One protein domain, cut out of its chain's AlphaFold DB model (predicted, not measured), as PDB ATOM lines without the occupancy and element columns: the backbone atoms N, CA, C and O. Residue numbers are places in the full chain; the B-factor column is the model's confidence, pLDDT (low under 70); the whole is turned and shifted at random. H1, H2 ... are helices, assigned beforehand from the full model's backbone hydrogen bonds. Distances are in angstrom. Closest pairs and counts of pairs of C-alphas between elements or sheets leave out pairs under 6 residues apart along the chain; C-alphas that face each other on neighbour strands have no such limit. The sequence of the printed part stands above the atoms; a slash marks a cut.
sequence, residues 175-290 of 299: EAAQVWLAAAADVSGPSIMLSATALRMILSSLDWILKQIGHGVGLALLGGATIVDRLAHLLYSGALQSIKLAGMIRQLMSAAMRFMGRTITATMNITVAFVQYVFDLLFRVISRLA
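AT A GLANCE: This is residues 175 to 290 of the 299 residues of the protein "Lipase class 3" of Rhodanobacter spathiphylli B39 (UniProt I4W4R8). H4 runs through the middle of a compact cluster of five helices, with H2 side by side with it and running the other way, and H1 crossing it steeply. H5, the longest helix, and H3 pack on H4 and on each other, while residues 220 to 225 of the long loop between H2 and H3 stick out. The printed part has 116 residues, with H1, H2, H3, H4 and H5 in order along the chain and no named strand; the class is all helix. The whole is compact, with a radius of gyration of the C-alphas of 13.5 A, and the C-alphas span 40 by 34 by 25 A.

IN THESE COORDINATES: Find C-alpha 272 at (-35.673, 3.173, -11.042); from there H5, residues 272 to 290, runs 26.5 A to C-alpha 290 at (-57.915, 12.384, 0.087). Go back to residues 243 to 259 for H4, 24.2 A long, and to residues 227 to 241 for H3, 21.1 A. Residues 196 to 212 form H2, 24.6 A long. H1, residues 175 to 185, begins at C-alpha 175, (-31.353, 7.178, 14.068), and is 15.2 A long.

HOW THE PARTS SIT: Start with H5, which is in a bundle, a group of neighbouring helices, with H3 and H4. Residues 272 to 280 of H5 touch H3, closest at the C-alphas of Val 275 and Ala 232, 5.2 A apart; the tilt is steep, 44 degrees, opposite ways. Residues 275 to 282 of H5 touch residues 253 to 257 of H4, closest at the C-alphas of Val 278 and Met 253, 6.6 A; they run the same way at 38 degrees, only just a steep tilt. H3 and H4 form a helical hairpin, closest at the C-alphas of Ala 239 and Ala 246, 4.0 A. H4 is the hub, touching the four other helices. Look next at H2, which touches H4 at a shallow tilt of 23 degrees, opposite ways, with the C-alphas of Ile 202 and Leu 252 closest, 6.5 A. H1 touches H4 at a steep tilt of 50 degrees, the closest C-alphas being those of Ala 185 and Ala 255, 5.1 A. H1 also touches residues 198 to 205 of H2, closest at the C-alphas of Ala 177 and Ser 205, 6.3 A. H2 and H3 only just touch, with 3 pairs of C-alphas within 8 A, closest at Leu 210 and Leu 235, 7.3 A. H5 is apart from H1 and H2, and H1 is apart from H3. In H1, H2, H3, H4 and H5 every O i to N i+4 pair is within hydrogen-bond range.

THE WHOLE: The two farthest C-alphas, of Ser 188 and Leu 222, are 42.0 A apart. The printed part has no cut; the links H2 to H3 and H4 to H5 are long. Mean pLDDT of the printed part is 84.6; look for values under 70 at residues 215 to 225.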
ATOM      1  N   GLU A 175     -31.170   8.457  13.380       74.38
ATOM      2  CA  GLU A 175     -31.353   7.178  14.068       74.38
ATOM      3  C   GLU A 175     -32.835   6.871  14.293       74.38
ATOM      4  O   GLU A 175     -33.274   5.760  14.009       74.38
ATOM      5  N   ALA A 176     -33.638   7.849  14.723       75.56
ATOM      6  CA  ALA A 176     -35.065   7.637  14.955       75.56
ATOM      7  C   ALA A 176     -35.815   7.258  13.665       75.56
ATOM      8  O   ALA A 176     -36.651   6.350  13.669       75.56
ATOM      9  N   ALA A 177     -35.495   7.916  12.547       76.44
ATOM     10  CA  ALA A 177     -36.074   7.591  11.246       76.44
ATOM     11  C   ALA A 177     -35.664   6.187  10.772       76.44
ATOM     12  O   ALA A 177     -36.498   5.452  10.247       76.44
ATOM     13  N   GLN A 178     -34.405   5.796  10.983       82.19
ATOM     14  CA  GLN A 178     -33.900   4.467  10.628       82.19
ATOM     15  C   GLN A 178     -34.512   3.355  11.465       82.19
ATOM     16  O   GLN A 178     -34.958   2.356  10.909       82.19
ATOM     17  N   VAL A 179     -34.566   3.537  12.785       86.25
ATOM     18  CA  VAL A 179     -35.187   2.577  13.704       86.25
ATOM     19  C   VAL A 179     -36.645   2.361  13.317       86.25
ATOM     20  O   VAL A 179     -37.101   1.222  13.212       86.25
ATOM     21  N   TRP A 180     -37.364   3.448  13.026       89.25
ATOM     22  CA  TRP A 180     -38.746   3.342  12.585       89.25
ATOM     23  C   TRP A 180     -38.876   2.634  11.231       89.25
ATOM     24  O   TRP A 180     -39.698   1.729  11.109       89.25
ATOM     25  N   LEU A 181     -38.071   3.001  10.228       88.81
ATOM     26  CA  LEU A 181     -38.103   2.378   8.900       88.81
ATOM     27  C   LEU A 181     -37.785   0.882   8.953       88.81
ATOM     28  O   LEU A 181     -38.445   0.099   8.274       88.81
ATOM     29  N   ALA A 182     -36.813   0.480   9.772       89.06
ATOM     30  CA  ALA A 182     -36.463  -0.920   9.968       89.06
ATOM     31  C   ALA A 182     -37.642  -1.711  10.558       89.06
ATOM     32  O   ALA A 182     -38.045  -2.723   9.986       89.06
ATOM     33  N   ALA A 183     -38.262  -1.204  11.627       90.31
ATOM     34  CA  ALA A 183     -39.451  -1.821  12.221       90.31
ATOM     35  C   ALA A 183     -40.647  -1.840  11.245       90.31
ATOM     36  O   ALA A 183     -41.373  -2.827  11.132       90.31
ATOM     37  N   ALA A 184     -40.834  -0.761  10.484       89.62
ATOM     38  CA  ALA A 184     -41.875  -0.646   9.468       89.62
ATOM     39  C   ALA A 184     -41.610  -1.512   8.227       89.62
ATOM     40  O   ALA A 184     -42.534  -1.735   7.447       89.62
ATOM     41  N   ALA A 185     -40.403  -2.042   8.037       88.44
ATOM     42  CA  ALA A 185     -40.085  -2.981   6.966       88.44
ATOM     43  C   ALA A 185     -40.269  -4.452   7.382       88.44
ATOM     44  O   ALA A 185     -40.472  -5.292   6.506       88.44
ATOM     45  N   ASP A 186     -40.254  -4.764   8.683       89.62
ATOM     46  CA  ASP A 186     -40.420  -6.130   9.194       89.62
ATOM     47  C   ASP A 186     -41.850  -6.648   8.992       89.62
ATOM     48  O   ASP A 186     -42.781  -6.250   9.694       89.62
ATOM     49  N   VAL A 187     -42.017  -7.565   8.036       85.44
ATOM     50  CA  VAL A 187     -43.298  -8.196   7.685       85.44
ATOM     51  C   VAL A 187     -43.931  -8.996   8.822       85.44
ATOM     52  O   VAL A 187     -45.149  -9.161   8.804       85.44
ATOM     53  N   SER A 188     -43.149  -9.434   9.811       88.69
ATOM     54  CA  SER A 188     -43.651 -10.126  11.006       88.69
ATOM     55  C   SER A 188     -44.204  -9.154  12.053       88.69
ATOM     56  O   SER A 188     -44.907  -9.559  12.977       88.69
ATOM     57  N   GLY A 189     -43.889  -7.863  11.917       87.44
ATOM     58  CA  GLY A 189     -44.354  -6.814  12.811       87.44
ATOM     59  C   GLY A 189     -45.829  -6.435  12.602       87.44
ATOM     60  O   GLY A 189     -46.475  -6.874  11.647       87.44
ATOM     61  N   PRO A 190     -46.371  -5.545  13.455       89.75
ATOM     62  CA  PRO A 190     -47.766  -5.119  13.390       89.75
ATOM     63  C   PRO A 190     -48.157  -4.548  12.024       89.75
ATOM     64  O   PRO A 190     -47.351  -3.906  11.347       89.75
ATOM     65  N   SER A 191     -49.426  -4.720  11.645       91.69
ATOM     66  CA  SER A 191     -49.947  -4.109  10.422       91.69
ATOM     67  C   SER A 191     -49.872  -2.584  10.499       91.69
ATOM     68  O   SER A 191     -50.344  -1.961  11.453       91.69
ATOM     69  N   ILE A 192     -49.312  -1.983   9.451       94.38
ATOM     70  CA  ILE A 192     -49.271  -0.532   9.242       94.38
ATOM     71  C   ILE A 192     -50.201  -0.088   8.108       94.38
ATOM     72  O   ILE A 192     -50.142   1.066   7.673       94.38
ATOM     73  N   MET A 193     -51.049  -0.998   7.621       95.62
ATOM     74  CA  MET A 193     -51.948  -0.742   6.504       95.62
ATOM     75  C   MET A 193     -52.862   0.445   6.818       95.62
ATOM     76  O   MET A 193     -53.549   0.457   7.838       95.62
ATOM     77  N   LEU A 194     -52.842   1.458   5.946       95.06
ATOM     78  CA  LEU A 194     -53.604   2.706   6.089       95.06
ATOM     79  C   LEU A 194     -53.394   3.452   7.422       95.06
ATOM     80  O   LEU A 194     -54.188   4.324   7.779       95.06
ATOM     81  N   SER A 195     -52.319   3.161   8.159       94.12
ATOM     82  CA  SER A 195     -51.979   3.874   9.390       94.12
ATOM     83  C   SER A 195     -51.562   5.306   9.070       94.12
ATOM     84  O   SER A 195     -50.611   5.541   8.321       94.12
ATOM     85  N   ALA A 196     -52.239   6.283   9.677       91.19
ATOM     86  CA  ALA A 196     -51.936   7.694   9.443       91.19
ATOM     87  C   ALA A 196     -50.553   8.081   9.994       91.19
ATOM     88  O   ALA A 196     -49.839   8.905   9.419       91.19
ATOM     89  N   THR A 197     -50.136   7.441  11.091       89.44
ATOM     90  CA  THR A 197     -48.778   7.587  11.623       89.44
ATOM     91  C   THR A 197     -47.751   6.970  10.686       89.44
ATOM     92  O   THR A 197     -46.731   7.605  10.439       89.44
ATOM     93  N   ALA A 198     -48.025   5.792  10.118       92.00
ATOM     94  CA  ALA A 198     -47.102   5.176   9.173       92.00
ATOM     95  C   ALA A 198     -46.929   6.021   7.911       92.00
ATOM     96  O   ALA A 198     -45.800   6.243   7.487       92.00
ATOM     97  N   LEU A 199     -48.017   6.571   7.363       92.44
ATOM     98  CA  LEU A 199     -47.924   7.458   6.207       92.44
ATOM     99  C   LEU A 199     -47.092   8.709   6.503       92.44
ATOM    100  O   LEU A 199     -46.213   9.052   5.718       92.44
ATOM    101  N   ARG A 200     -47.327   9.375   7.642       88.56
ATOM    102  CA  ARG A 200     -46.496  10.520   8.051       88.56
ATOM    103  C   ARG A 200     -45.022  10.153   8.097       88.56
ATOM    104  O   ARG A 200     -44.210  10.895   7.564       88.56
ATOM    105  N   MET A 201     -44.693   9.020   8.711       88.38
ATOM    106  CA  MET A 201     -43.310   8.582   8.837       88.38
ATOM    107  C   MET A 201     -42.696   8.221   7.478       88.38
ATOM    108  O   MET A 201     -41.578   8.640   7.219       88.38
ATOM    109  N   ILE A 202     -43.432   7.571   6.567       91.56
ATOM    110  CA  ILE A 202     -42.995   7.331   5.178       91.56
ATOM    111  C   ILE A 202     -42.661   8.655   4.477       91.56
ATOM    112  O   ILE A 202     -41.588   8.790   3.891       91.56
ATOM    113  N   LEU A 203     -43.552   9.649   4.551       87.75
ATOM    114  CA  LEU A 203     -43.343  10.952   3.912       87.75
ATOM    115  C   LEU A 203     -42.181  11.734   4.555       87.75
ATOM    116  O   LEU A 203     -41.387  12.338   3.837       87.75
ATOM    117  N   SER A 204     -42.047  11.694   5.884       84.94
ATOM    118  CA  SER A 204     -40.920  12.293   6.611       84.94
ATOM    119  C   SER A 204     -39.588  11.622   6.269       84.94
ATOM    120  O   SER A 204     -38.590  12.307   6.070       84.94
ATOM    121  N   SER A 205     -39.563  10.292   6.167       87.69
ATOM    122  CA  SER A 205     -38.382   9.533   5.761       87.69
ATOM    123  C   SER A 205     -37.968   9.841   4.324       87.69
ATOM    124  O   SER A 205     -36.776   9.969   4.062       87.69
ATOM    125  N   LEU A 206     -38.927  10.003   3.405       88.50
ATOM    126  CA  LEU A 206     -38.650  10.444   2.037       88.50
ATOM    127  C   LEU A 206     -37.983  11.827   2.022       88.50
ATOM    128  O   LEU A 206     -36.920  11.972   1.428       88.50
ATOM    129  N   ASP A 207     -38.570  12.820   2.698       82.12
ATOM    130  CA  ASP A 207     -37.995  14.172   2.793       82.12
ATOM    131  C   ASP A 207     -36.572  14.147   3.371       82.12
ATOM    132  O   ASP A 207     -35.659  14.786   2.845       82.12
ATOM    133  N   TRP A 208     -36.359  13.339   4.412       83.06
ATOM    134  CA  TRP A 208     -35.049  13.171   5.027       83.06
ATOM    135  C   TRP A 208     -34.023  12.555   4.065       83.06
ATOM    136  O   TRP A 208     -32.921  13.087   3.928       83.06
ATOM    137  N   ILE A 209     -34.377  11.471   3.363       87.00
ATOM    138  CA  ILE A 209     -33.492  10.824   2.382       87.00
ATOM    139  C   ILE A 209     -33.131  11.809   1.263       87.00
ATOM    140  O   ILE A 209     -31.960  11.935   0.916       87.00
ATOM    141  N   LEU A 210     -34.105  12.558   0.737       85.44
ATOM    142  CA  LEU A 210     -33.865  13.545  -0.321       85.44
ATOM    143  C   LEU A 210     -32.912  14.664   0.121       85.44
ATOM    144  O   LEU A 210     -32.073  15.098  -0.669       85.44
ATOM    145  N   LYS A 211     -32.991  15.095   1.387       82.00
ATOM    146  CA  LYS A 211     -32.037  16.051   1.970       82.00
ATOM    147  C   LYS A 211     -30.613  15.500   2.007       82.00
ATOM    148  O   LYS A 211     -29.690  16.241   1.690       82.00
ATOM    149  N   GLN A 212     -30.423  14.219   2.331       82.25
ATOM    150  CA  GLN A 212     -29.085  13.607   2.340       82.25
ATOM    151  C   GLN A 212     -28.459  13.469   0.957       82.25
ATOM    152  O   GLN A 212     -27.245  13.543   0.835       82.25
ATOM    153  N   ILE A 213     -29.274  13.272  -0.081       84.12
ATOM    154  CA  ILE A 213     -28.784  13.184  -1.466       84.12
ATOM    155  C   ILE A 213     -28.347  14.580  -1.972       84.12
ATOM    156  O   ILE A 213     -27.743  14.701  -3.030       84.12
ATOM    157  N   GLY A 214     -28.611  15.655  -1.215       73.12
ATOM    158  CA  GLY A 214     -28.227  17.023  -1.575       73.12
ATOM    159  C   GLY A 214     -29.251  17.750  -2.448       73.12
ATOM    160  O   GLY A 214     -29.014  18.880  -2.861       73.12
ATOM    161  N   HIS A 215     -30.428  17.164  -2.686       63.19
ATOM    162  CA  HIS A 215     -31.519  17.797  -3.442       63.19
ATOM    163  C   HIS A 215     -32.521  18.526  -2.536       63.19
ATOM    164  O   HIS A 215     -33.730  18.529  -2.790       63.19
ATOM    165  N   GLY A 216     -32.013  19.152  -1.468       51.22
ATOM    166  CA  GLY A 216     -32.795  19.985  -0.560       51.22
ATOM    167  C   GLY A 216     -33.573  21.047  -1.336       51.22
ATOM    168  O   GLY A 216     -32.985  21.968  -1.884       51.22
ATOM    169  N   VAL A 217     -34.895  20.864  -1.408       48.91
ATOM    170  CA  VAL A 217     -35.896  21.809  -1.938       48.91
ATOM    171  C   VAL A 217     -35.463  22.491  -3.250       48.91
ATOM    172  O   VAL A 217     -35.423  23.709  -3.358       48.91
ATOM    173  N   GLY A 218     -35.118  21.692  -4.261       48.16
ATOM    174  CA  GLY A 218     -34.564  22.222  -5.510       48.16
ATOM    175  C   GLY A 218     -34.823  21.360  -6.738       48.16
ATOM    176  O   GLY A 218     -33.982  21.293  -7.627       48.16
ATOM    177  N   LEU A 219     -35.971  20.686  -6.821       51.69
ATOM    178  CA  LEU A 219     -36.422  20.107  -8.088       51.69
ATOM    179  C   LEU A 219     -37.027  21.223  -8.948       51.69
ATOM    180  O   LEU A 219     -38.244  21.370  -9.034       51.69
ATOM    181  N   ALA A 220     -36.160  22.028  -9.570       43.94
ATOM    182  CA  ALA A 220     -36.558  22.952 -10.627       43.94
ATOM    183  C   ALA A 220     -37.393  22.180 -11.661       43.94
ATOM    184  O   ALA A 220     -36.971  21.122 -12.128       43.94
ATOM    185  N   LEU A 221     -38.590  22.671 -11.990       47.66
ATOM    186  CA  LEU A 221     -39.581  22.064 -12.894       47.66
ATOM    187  C   LEU A 221     -39.112  22.032 -14.372       47.66
ATOM    188  O   LEU A 221     -39.832  22.441 -15.272       47.66
ATOM    189  N   LEU A 222     -37.898  21.550 -14.657       35.34
ATOM    190  CA  LEU A 222     -37.344  21.446 -16.009       35.34
ATOM    191  C   LEU A 222     -37.756  20.129 -16.683       35.34
ATOM    192  O   LEU A 222     -37.278  19.069 -16.292       35.34
ATOM    193  N   GLY A 223     -38.635  20.195 -17.683       41.69
ATOM    194  CA  GLY A 223     -38.881  19.102 -18.637       41.69
ATOM    195  C   GLY A 223     -39.911  18.050 -18.202       41.69
ATOM    196  O   GLY A 223     -40.043  17.743 -17.018       41.69
ATOM    197  N   GLY A 224     -40.633  17.501 -19.191       47.19
ATOM    198  CA  GLY A 224     -41.871  16.700 -19.097       47.19
ATOM    199  C   GLY A 224     -41.832  15.352 -18.360       47.19
ATOM    200  O   GLY A 224     -42.711  14.527 -18.586       47.19
ATOM    201  N   ALA A 225     -40.858  15.129 -17.477       55.50
ATOM    202  CA  ALA A 225     -40.852  14.028 -16.517       55.50
ATOM    203  C   ALA A 225     -41.773  14.339 -15.324       55.50
ATOM    204  O   ALA A 225     -41.755  15.455 -14.790       55.50
ATOM    205  N   THR A 226     -42.545  13.349 -14.875       73.44
ATOM    206  CA  THR A 226     -43.408  13.476 -13.694       73.44
ATOM    207  C   THR A 226     -42.570  13.604 -12.420       73.44
ATOM    208  O   THR A 226     -41.375  13.299 -12.400       73.44
ATOM    209  N   ILE A 227     -43.178  14.025 -11.303       73.88
ATOM    210  CA  ILE A 227     -42.435  14.049 -10.037       73.88
ATOM    211  C   ILE A 227     -41.986  12.658  -9.598       73.88
ATOM    212  O   ILE A 227     -40.952  12.533  -8.949       73.88
ATOM    213  N   VAL A 228     -42.759  11.627  -9.948       81.62
ATOM    214  CA  VAL A 228     -42.460  10.244  -9.586       81.62
ATOM    215  C   VAL A 228     -41.212   9.783 -10.323       81.62
ATOM    216  O   VAL A 228     -40.321   9.225  -9.688       81.62
ATOM    217  N   ASP A 229     -41.090  10.114 -11.611       81.25
ATOM    218  CA  ASP A 229     -39.889   9.825 -12.403       81.25
ATOM    219  C   ASP A 229     -38.650  10.437 -11.757       81.25
ATOM    220  O   ASP A 229     -37.642   9.768 -11.527       81.25
ATOM    221  N   ARG A 230     -38.740  11.715 -11.382       80.38
ATOM    222  CA  ARG A 230     -37.617  12.427 -10.774       80.38
ATOM    223  C   ARG A 230     -37.269  11.879  -9.398       80.38
ATOM    224  O   ARG A 230     -36.098  11.640  -9.130       80.38
ATOM    225  N   LEU A 231     -38.265  11.643  -8.543       85.69
ATOM    226  CA  LEU A 231     -38.051  11.024  -7.236       85.69
ATOM    227  C   LEU A 231     -37.373   9.663  -7.381       85.69
ATOM    228  O   LEU A 231     -36.429   9.377  -6.655       85.69
ATOM    229  N   ALA A 232     -37.804   8.846  -8.339       90.31
ATOM    230  CA  ALA A 232     -37.210   7.542  -8.559       90.31
ATOM    231  C   ALA A 232     -35.755   7.622  -9.025       90.31
ATOM    232  O   ALA A 232     -34.912   6.912  -8.480       90.31
ATOM    233  N   HIS A 233     -35.441   8.514  -9.968       88.81
ATOM    234  CA  HIS A 233     -34.062   8.746 -10.395       88.81
ATOM    235  C   HIS A 233     -33.181   9.276  -9.257       88.81
ATOM    236  O   HIS A 233     -32.059   8.800  -9.099       88.81
ATOM    237  N   LEU A 234     -33.690  10.206  -8.441       88.94
ATOM    238  CA  LEU A 234     -32.962  10.748  -7.293       88.94
ATOM    239  C   LEU A 234     -32.709   9.696  -6.216       88.94
ATOM    240  O   LEU A 234     -31.595   9.571  -5.721       88.94
ATOM    241  N   LEU A 235     -33.723   8.913  -5.849       91.19
ATOM    242  CA  LEU A 235     -33.527   7.847  -4.872       91.19
ATOM    243  C   LEU A 235     -32.568   6.789  -5.413       91.19
ATOM    244  O   LEU A 235     -31.680   6.347  -4.692       91.19
ATOM    245  N   TYR A 236     -32.690   6.411  -6.683       91.12
ATOM    246  CA  TYR A 236     -31.772   5.454  -7.287       91.12
ATOM    247  C   TYR A 236     -30.326   5.971  -7.305       91.12
ATOM    248  O   TYR A 236     -29.419   5.236  -6.917       91.12
ATOM    249  N   SER A 237     -30.096   7.241  -7.661       88.88
ATOM    250  CA  SER A 237     -28.754   7.830  -7.607       88.88
ATOM    251  C   SER A 237     -28.209   7.868  -6.176       88.88
ATOM    252  O   SER A 237     -27.059   7.496  -5.957       88.88
ATOM    253  N   GLY A 238     -29.043   8.210  -5.189       88.00
ATOM    254  CA  GLY A 238     -28.688   8.139  -3.772       88.00
ATOM    255  C   GLY A 238     -28.336   6.724  -3.304       88.00
ATOM    256  O   GLY A 238     -27.389   6.539  -2.540       88.00
ATOM    257  N   ALA A 239     -29.048   5.705  -3.793       90.56
ATOM    258  CA  ALA A 239     -28.763   4.306  -3.484       90.56
ATOM    259  C   ALA A 239     -27.402   3.847  -4.038       90.56
ATOM    260  O   ALA A 239     -26.717   3.067  -3.381       90.56
ATOM    261  N   LEU A 240     -26.982   4.347  -5.205       89.19
ATOM    262  CA  LEU A 240     -25.665   4.042  -5.776       89.19
ATOM    263  C   LEU A 240     -24.511   4.711  -5.014       89.19
ATOM    264  O   LEU A 240     -23.392   4.211  -5.037       89.19
ATOM    265  N   GLN A 241     -24.778   5.821  -4.325       88.06
ATOM    266  CA  GLN A 241     -23.758   6.592  -3.606       88.06
ATOM    267  C   GLN A 241     -23.469   6.064  -2.195       88.06
ATOM    268  O   GLN A 241     -22.420   6.365  -1.629       88.06
ATOM    269  N   SER A 242     -24.385   5.305  -1.581       89.62
ATOM    270  CA  SER A 242     -24.215   4.852  -0.198       89.62
ATOM    271  C   SER A 242     -24.994   3.580   0.114       89.62
ATOM    272  O   SER A 242     -26.216   3.537  -0.025       89.62
ATOM    273  N   ILE A 243     -24.306   2.580   0.680       89.19
ATOM    274  CA  ILE A 243     -24.925   1.353   1.216       89.19
ATOM    275  C   ILE A 243     -25.999   1.699   2.261       89.19
ATOM    276  O   ILE A 243     -27.069   1.087   2.291       89.19
ATOM    277  N   LYS A 244     -25.744   2.723   3.089       89.56
ATOM    278  CA  LYS A 244     -26.692   3.212   4.099       89.56
ATOM    279  C   LYS A 244     -27.958   3.764   3.441       89.56
ATOM    280  O   LYS A 244     -29.056   3.367   3.830       89.56
ATOM    281  N   LEU A 245     -27.823   4.627   2.427       89.31
ATOM    282  CA  LEU A 245     -28.974   5.173   1.693       89.31
ATOM    283  C   LEU A 245     -29.730   4.078   0.935       89.31
ATOM    284  O   LEU A 245     -30.954   4.041   1.004       89.31
ATOM    285  N   ALA A 246     -29.026   3.141   0.294       91.00
ATOM    286  CA  ALA A 246     -29.646   1.996  -0.371       91.00
ATOM    287  C   ALA A 246     -30.504   1.162   0.596       91.00
ATOM    288  O   ALA A 246     -31.635   0.794   0.271       91.00
ATOM    289  N   GLY A 247     -29.995   0.903   1.807       90.94
ATOM    290  CA  GLY A 247     -30.736   0.224   2.872       90.94
ATOM    291  C   GLY A 247     -31.992   0.988   3.298       90.94
ATOM    292  O   GLY A 247     -33.075   0.406   3.349       90.94
ATOM    293  N   MET A 248     -31.872   2.299   3.527       91.12
ATOM    294  CA  MET A 248     -33.007   3.151   3.906       91.12
ATOM    295  C   MET A 248     -34.068   3.244   2.809       91.12
ATOM    296  O   MET A 248     -35.258   3.177   3.104       91.12
ATOM    297  N   ILE A 249     -33.660   3.362   1.545       92.88
ATOM    298  CA  ILE A 249     -34.578   3.406   0.403       92.88
ATOM    299  C   ILE A 249     -35.314   2.074   0.271       92.88
ATOM    300  O   ILE A 249     -36.529   2.071   0.092       92.88
ATOM    301  N   ARG A 250     -34.627   0.935   0.437       93.25
ATOM    302  CA  ARG A 250     -35.283  -0.380   0.461       93.25
ATOM    303  C   ARG A 250     -36.329  -0.462   1.575       93.25
ATOM    304  O   ARG A 250     -37.457  -0.868   1.312       93.25
ATOM    305  N   GLN A 251     -35.986  -0.041   2.791       93.88
ATOM    306  CA  GLN A 251     -36.927  -0.021   3.917       93.88
ATOM    307  C   GLN A 251     -38.107   0.929   3.669       93.88
ATOM    308  O   GLN A 251     -39.239   0.581   3.995       93.88
ATOM    309  N   LEU A 252     -37.874   2.084   3.037       94.31
ATOM    310  CA  LEU A 252     -38.928   3.012   2.622       94.31
ATOM    311  C   LEU A 252     -39.885   2.355   1.620       94.31
ATOM    312  O   LEU A 252     -41.100   2.471   1.780       94.31
ATOM    313  N   MET A 253     -39.360   1.639   0.618       95.44
ATOM    314  CA  MET A 253     -40.179   0.909  -0.356       95.44
ATOM    315  C   MET A 253     -40.994  -0.197   0.324       95.44
ATOM    316  O   MET A 253     -42.194  -0.314   0.068       95.44
ATOM    317  N   SER A 254     -40.390  -0.957   1.245       94.56
ATOM    318  CA  SER A 254     -41.099  -1.959   2.052       94.56
ATOM    319  C   SER A 254     -42.215  -1.336   2.887       94.56
ATOM    320  O   SER A 254     -43.344  -1.821   2.858       94.56
ATOM    321  N   ALA A 255     -41.928  -0.247   3.603       95.31
ATOM    322  CA  ALA A 255     -42.904   0.444   4.439       95.31
ATOM    323  C   ALA A 255     -44.069   1.001   3.604       95.31
ATOM    324  O   ALA A 255     -45.228   0.837   3.984       95.31
ATOM    325  N   ALA A 256     -43.786   1.592   2.437       95.62
ATOM    326  CA  ALA A 256     -44.805   2.055   1.496       95.62
ATOM    327  C   ALA A 256     -45.696   0.905   1.004       95.62
ATOM    328  O   ALA A 256     -46.921   1.016   1.028       95.62
ATOM    329  N   MET A 257     -45.102  -0.225   0.615       96.12
ATOM    330  CA  MET A 257     -45.852  -1.407   0.182       96.12
ATOM    331  C   MET A 257     -46.720  -1.972   1.309       96.12
ATOM    332  O   MET A 257     -47.910  -2.210   1.095       96.12
ATOM    333  N   ARG A 258     -46.179  -2.079   2.527       95.69
ATOM    334  CA  ARG A 258     -46.917  -2.542   3.714       95.69
ATOM    335  C   ARG A 258     -48.047  -1.600   4.109       95.69
ATOM    336  O   ARG A 258     -49.126  -2.067   4.469       95.69
ATOM    337  N   PHE A 259     -47.855  -0.287   3.976       95.81
ATOM    338  CA  PHE A 259     -48.925   0.699   4.151       95.81
ATOM    339  C   PHE A 259     -50.101   0.456   3.186       95.81
ATOM    340  O   PHE A 259     -51.257   0.669   3.553       95.81
ATOM    341  N   MET A 260     -49.822  -0.049   1.982       96.00
ATOM    342  CA  MET A 260     -50.822  -0.421   0.975       96.00
ATOM    343  C   MET A 260     -51.331  -1.867   1.113       96.00
ATOM    344  O   MET A 260     -52.027  -2.349   0.219       96.00
ATOM    345  N   GLY A 261     -50.979  -2.572   2.195       94.44
ATOM    346  CA  GLY A 261     -51.375  -3.965   2.430       94.44
ATOM    347  C   GLY A 261     -50.617  -4.986   1.574       94.44
ATOM    348  O   GLY A 261     -51.120  -6.078   1.334       94.44
ATOM    349  N   ARG A 262     -49.428  -4.632   1.072       93.94
ATOM    350  CA  ARG A 262     -48.585  -5.471   0.205       93.94
ATOM    351  C   ARG A 262     -47.224  -5.727   0.850       93.94
ATOM    352  O   ARG A 262     -46.790  -4.987   1.724       93.94
ATOM    353  N   THR A 263     -46.513  -6.744   0.386       89.44
ATOM    354  CA  THR A 263     -45.144  -7.046   0.824       89.44
ATOM    355  C   THR A 263     -44.209  -7.123  -0.375       89.44
ATOM    356  O   THR A 263     -44.651  -7.274  -1.515       89.44
ATOM    357  N   ILE A 264     -42.912  -6.965  -0.120       86.44
ATOM    358  CA  ILE A 264     -41.853  -7.157  -1.114       86.44
ATOM    359  C   ILE A 264     -40.862  -8.175  -0.571       86.44
ATOM    360  O   ILE A 264     -40.674  -8.274   0.643       86.44
ATOM    361  N   THR A 265     -40.244  -8.951  -1.456       80.19
ATOM    362  CA  THR A 265     -39.223  -9.920  -1.057       80.19
ATOM    363  C   THR A 265     -37.934  -9.202  -0.665       80.19
ATOM    364  O   THR A 265     -37.563  -8.185  -1.254       80.19
ATOM    365  N   ALA A 266     -37.212  -9.745   0.318       71.19
ATOM    366  CA  ALA A 266     -35.953  -9.161   0.791       71.19
ATOM    367  C   ALA A 266     -34.865  -9.096  -0.301       71.19
ATOM    368  O   ALA A 266     -33.973  -8.253  -0.239       71.19
ATOM    369  N   THR A 267     -34.963  -9.959  -1.314       74.19
ATOM    370  CA  THR A 267     -34.031 -10.071  -2.445       74.19
ATOM    371  C   THR A 267     -34.360  -9.140  -3.613       74.19
ATOM    372  O   THR A 267     -33.668  -9.170  -4.628       74.19
ATOM    373  N   MET A 268     -35.409  -8.315  -3.512       80.12
ATOM    374  CA  MET A 268     -35.810  -7.442  -4.610       80.12
ATOM    375  C   MET A 268     -34.774  -6.338  -4.866       80.12
ATOM    376  O   MET A 268     -34.394  -5.579  -3.965       80.12
ATOM    377  N   ASN A 269     -34.341  -6.229  -6.123       82.06
ATOM    378  CA  ASN A 269     -33.422  -5.185  -6.562       82.06
ATOM    379  C   ASN A 269     -34.128  -3.827  -6.607       82.06
ATOM    380  O   ASN A 269     -35.212  -3.691  -7.176       82.06
ATOM    381  N   ILE A 270     -33.485  -2.804  -6.041       84.31
ATOM    382  CA  ILE A 270     -33.965  -1.424  -6.123       84.31
ATOM    383  C   ILE A 270     -33.544  -0.856  -7.478       84.31
ATOM    384  O   ILE A 270     -32.390  -0.489  -7.677       84.31
ATOM    385  N   THR A 271     -34.485  -0.813  -8.419       92.25
ATOM    386  CA  THR A 271     -34.321  -0.184  -9.737       92.25
ATOM    387  C   THR A 271     -35.161   1.088  -9.820       92.25
ATOM    388  O   THR A 271     -36.118   1.247  -9.061       92.25
ATOM    389  N   VAL A 272     -34.848   1.980 -10.767       92.38
ATOM    390  CA  VAL A 272     -35.673   3.173 -11.042       92.38
ATOM    391  C   VAL A 272     -37.133   2.772 -11.289       92.38
ATOM    392  O   VAL A 272     -38.023   3.289 -10.621       92.38
ATOM    393  N   ALA A 273     -37.366   1.775 -12.150       93.25
ATOM    394  CA  ALA A 273     -38.705   1.280 -12.477       93.25
ATOM    395  C   ALA A 273     -39.472   0.769 -11.247       93.25
ATOM    396  O   ALA A 273     -40.670   1.014 -11.105       93.25
ATOM    397  N   PHE A 274     -38.786   0.083 -10.329       93.25
ATOM    398  CA  PHE A 274     -39.414  -0.389  -9.102       93.25
ATOM    399  C   PHE A 274     -39.799   0.767  -8.171       93.25
ATOM    400  O   PHE A 274     -40.918   0.794  -7.659       93.25
ATOM    401  N   VAL A 275     -38.913   1.752  -7.988       93.31
ATOM    402  CA  VAL A 275     -39.210   2.934  -7.164       93.31
ATOM    403  C   VAL A 275     -40.360   3.752  -7.768       93.31
ATOM    404  O   VAL A 275     -41.261   4.158  -7.030       93.31
ATOM    405  N   GLN A 276     -40.382   3.930  -9.097       91.38
ATOM    406  CA  GLN A 276     -41.501   4.562  -9.813       91.38
ATOM    407  C   GLN A 276     -42.808   3.827  -9.527       91.38
ATOM    408  O   GLN A 276     -43.772   4.440  -9.079       91.38
ATOM    409  N   TYR A 277     -42.825   2.503  -9.707       92.94
ATOM    410  CA  TYR A 277     -44.009   1.680  -9.471       92.94
ATOM    411  C   TYR A 277     -44.565   1.839  -8.047       92.94
ATOM    412  O   TYR A 277     -45.772   2.037  -7.873       92.94
ATOM    413  N   VAL A 278     -43.698   1.775  -7.028       94.06
ATOM    414  CA  VAL A 278     -44.114   1.897  -5.624       94.06
ATOM    415  C   VAL A 278     -44.700   3.279  -5.344       94.06
ATOM    416  O   VAL A 278     -45.768   3.364  -4.732       94.06
ATOM    417  N   PHE A 279     -44.059   4.359  -5.801       91.19
ATOM    418  CA  PHE A 279     -44.575   5.711  -5.576       91.19
ATOM    419  C   PHE A 279     -45.826   6.025  -6.384       91.19
ATOM    420  O   PHE A 279     -46.748   6.619  -5.830       91.19
ATOM    421  N   ASP A 280     -45.920   5.580  -7.634       88.75
ATOM    422  CA  ASP A 280     -47.145   5.708  -8.422       88.75
ATOM    423  C   ASP A 280     -48.316   5.026  -7.721       88.75
ATOM    424  O   ASP A 280     -49.429   5.552  -7.676       88.75
ATOM    425  N   LEU A 281     -48.103   3.824  -7.183       91.81
ATOM    426  CA  LEU A 281     -49.139   3.124  -6.439       91.81
ATOM    427  C   LEU A 281     -49.499   3.872  -5.148       91.81
ATOM    428  O   LEU A 281     -50.681   4.125  -4.904       91.81
ATOM    429  N   LEU A 282     -48.495   4.281  -4.368       92.00
ATOM    430  CA  LEU A 282     -48.681   4.991  -3.103       92.00
ATOM    431  C   LEU A 282     -49.433   6.308  -3.300       92.00
ATOM    432  O   LEU A 282     -50.431   6.557  -2.625       92.00
ATOM    433  N   PHE A 283     -48.991   7.141  -4.240       88.00
ATOM    434  CA  PHE A 283     -49.597   8.441  -4.497       88.00
ATOM    435  C   PHE A 283     -51.009   8.290  -5.057       88.00
ATOM    436  O   PHE A 283     -51.896   9.012  -4.619       88.00
ATOM    437  N   ARG A 284     -51.279   7.287  -5.907       86.75
ATOM    438  CA  ARG A 284     -52.655   6.976  -6.331       86.75
ATOM    439  C   ARG A 284     -53.557   6.598  -5.155       86.75
ATOM    440  O   ARG A 284     -54.692   7.069  -5.101       86.75
ATOM    441  N   VAL A 285     -53.084   5.771  -4.219       90.56
ATOM    442  CA  VAL A 285     -53.850   5.404  -3.013       90.56
ATOM    443  C   VAL A 285     -54.128   6.639  -2.156       90.56
ATOM    444  O   VAL A 285     -55.279   6.883  -1.798       90.56
ATOM    445  N   ILE A 286     -53.102   7.444  -1.877       90.25
ATOM    446  CA  ILE A 286     -53.228   8.657  -1.064       90.25
ATOM    447  C   ILE A 286     -54.189   9.654  -1.726       90.25
ATOM    448  O   ILE A 286     -55.125  10.117  -1.081       90.25
ATOM    449  N   SER A 287     -54.020   9.949  -3.016       84.56
ATOM    450  CA  SER A 287     -54.884  10.890  -3.734       84.56
ATOM    451  C   SER A 287     -56.345  10.439  -3.747       84.56
ATOM    452  O   SER A 287     -57.227  11.255  -3.505       84.56
ATOM    453  N   ARG A 288     -56.624   9.144  -3.953       86.75
ATOM    454  CA  ARG A 288     -58.003   8.620  -3.912       86.75
ATOM    455  C   ARG A 288     -58.636   8.749  -2.530       86.75
ATOM    456  O   ARG A 288     -59.806   9.102  -2.425       86.75
ATOM    457  N   LEU A 289     -57.883   8.449  -1.473       90.50
ATOM    458  CA  LEU A 289     -58.381   8.561  -0.104       90.50
ATOM    459  C   LEU A 289     -58.617  10.028   0.292       90.50
ATOM    460  O   LEU A 289     -59.617  10.316   0.945       90.50
ATOM    461  N   ALA A 290     -57.749  10.947  -0.144       88.94
ATOM    462  CA  ALA A 290     -57.915  12.384   0.087       88.94
ATOM    463  C   ALA A 290     -59.151  12.903  -0.649       88.94
ATOM    464  O   ALA A 290     -59.951  13.630  -0.064       88.94
TER     465      ALA A 290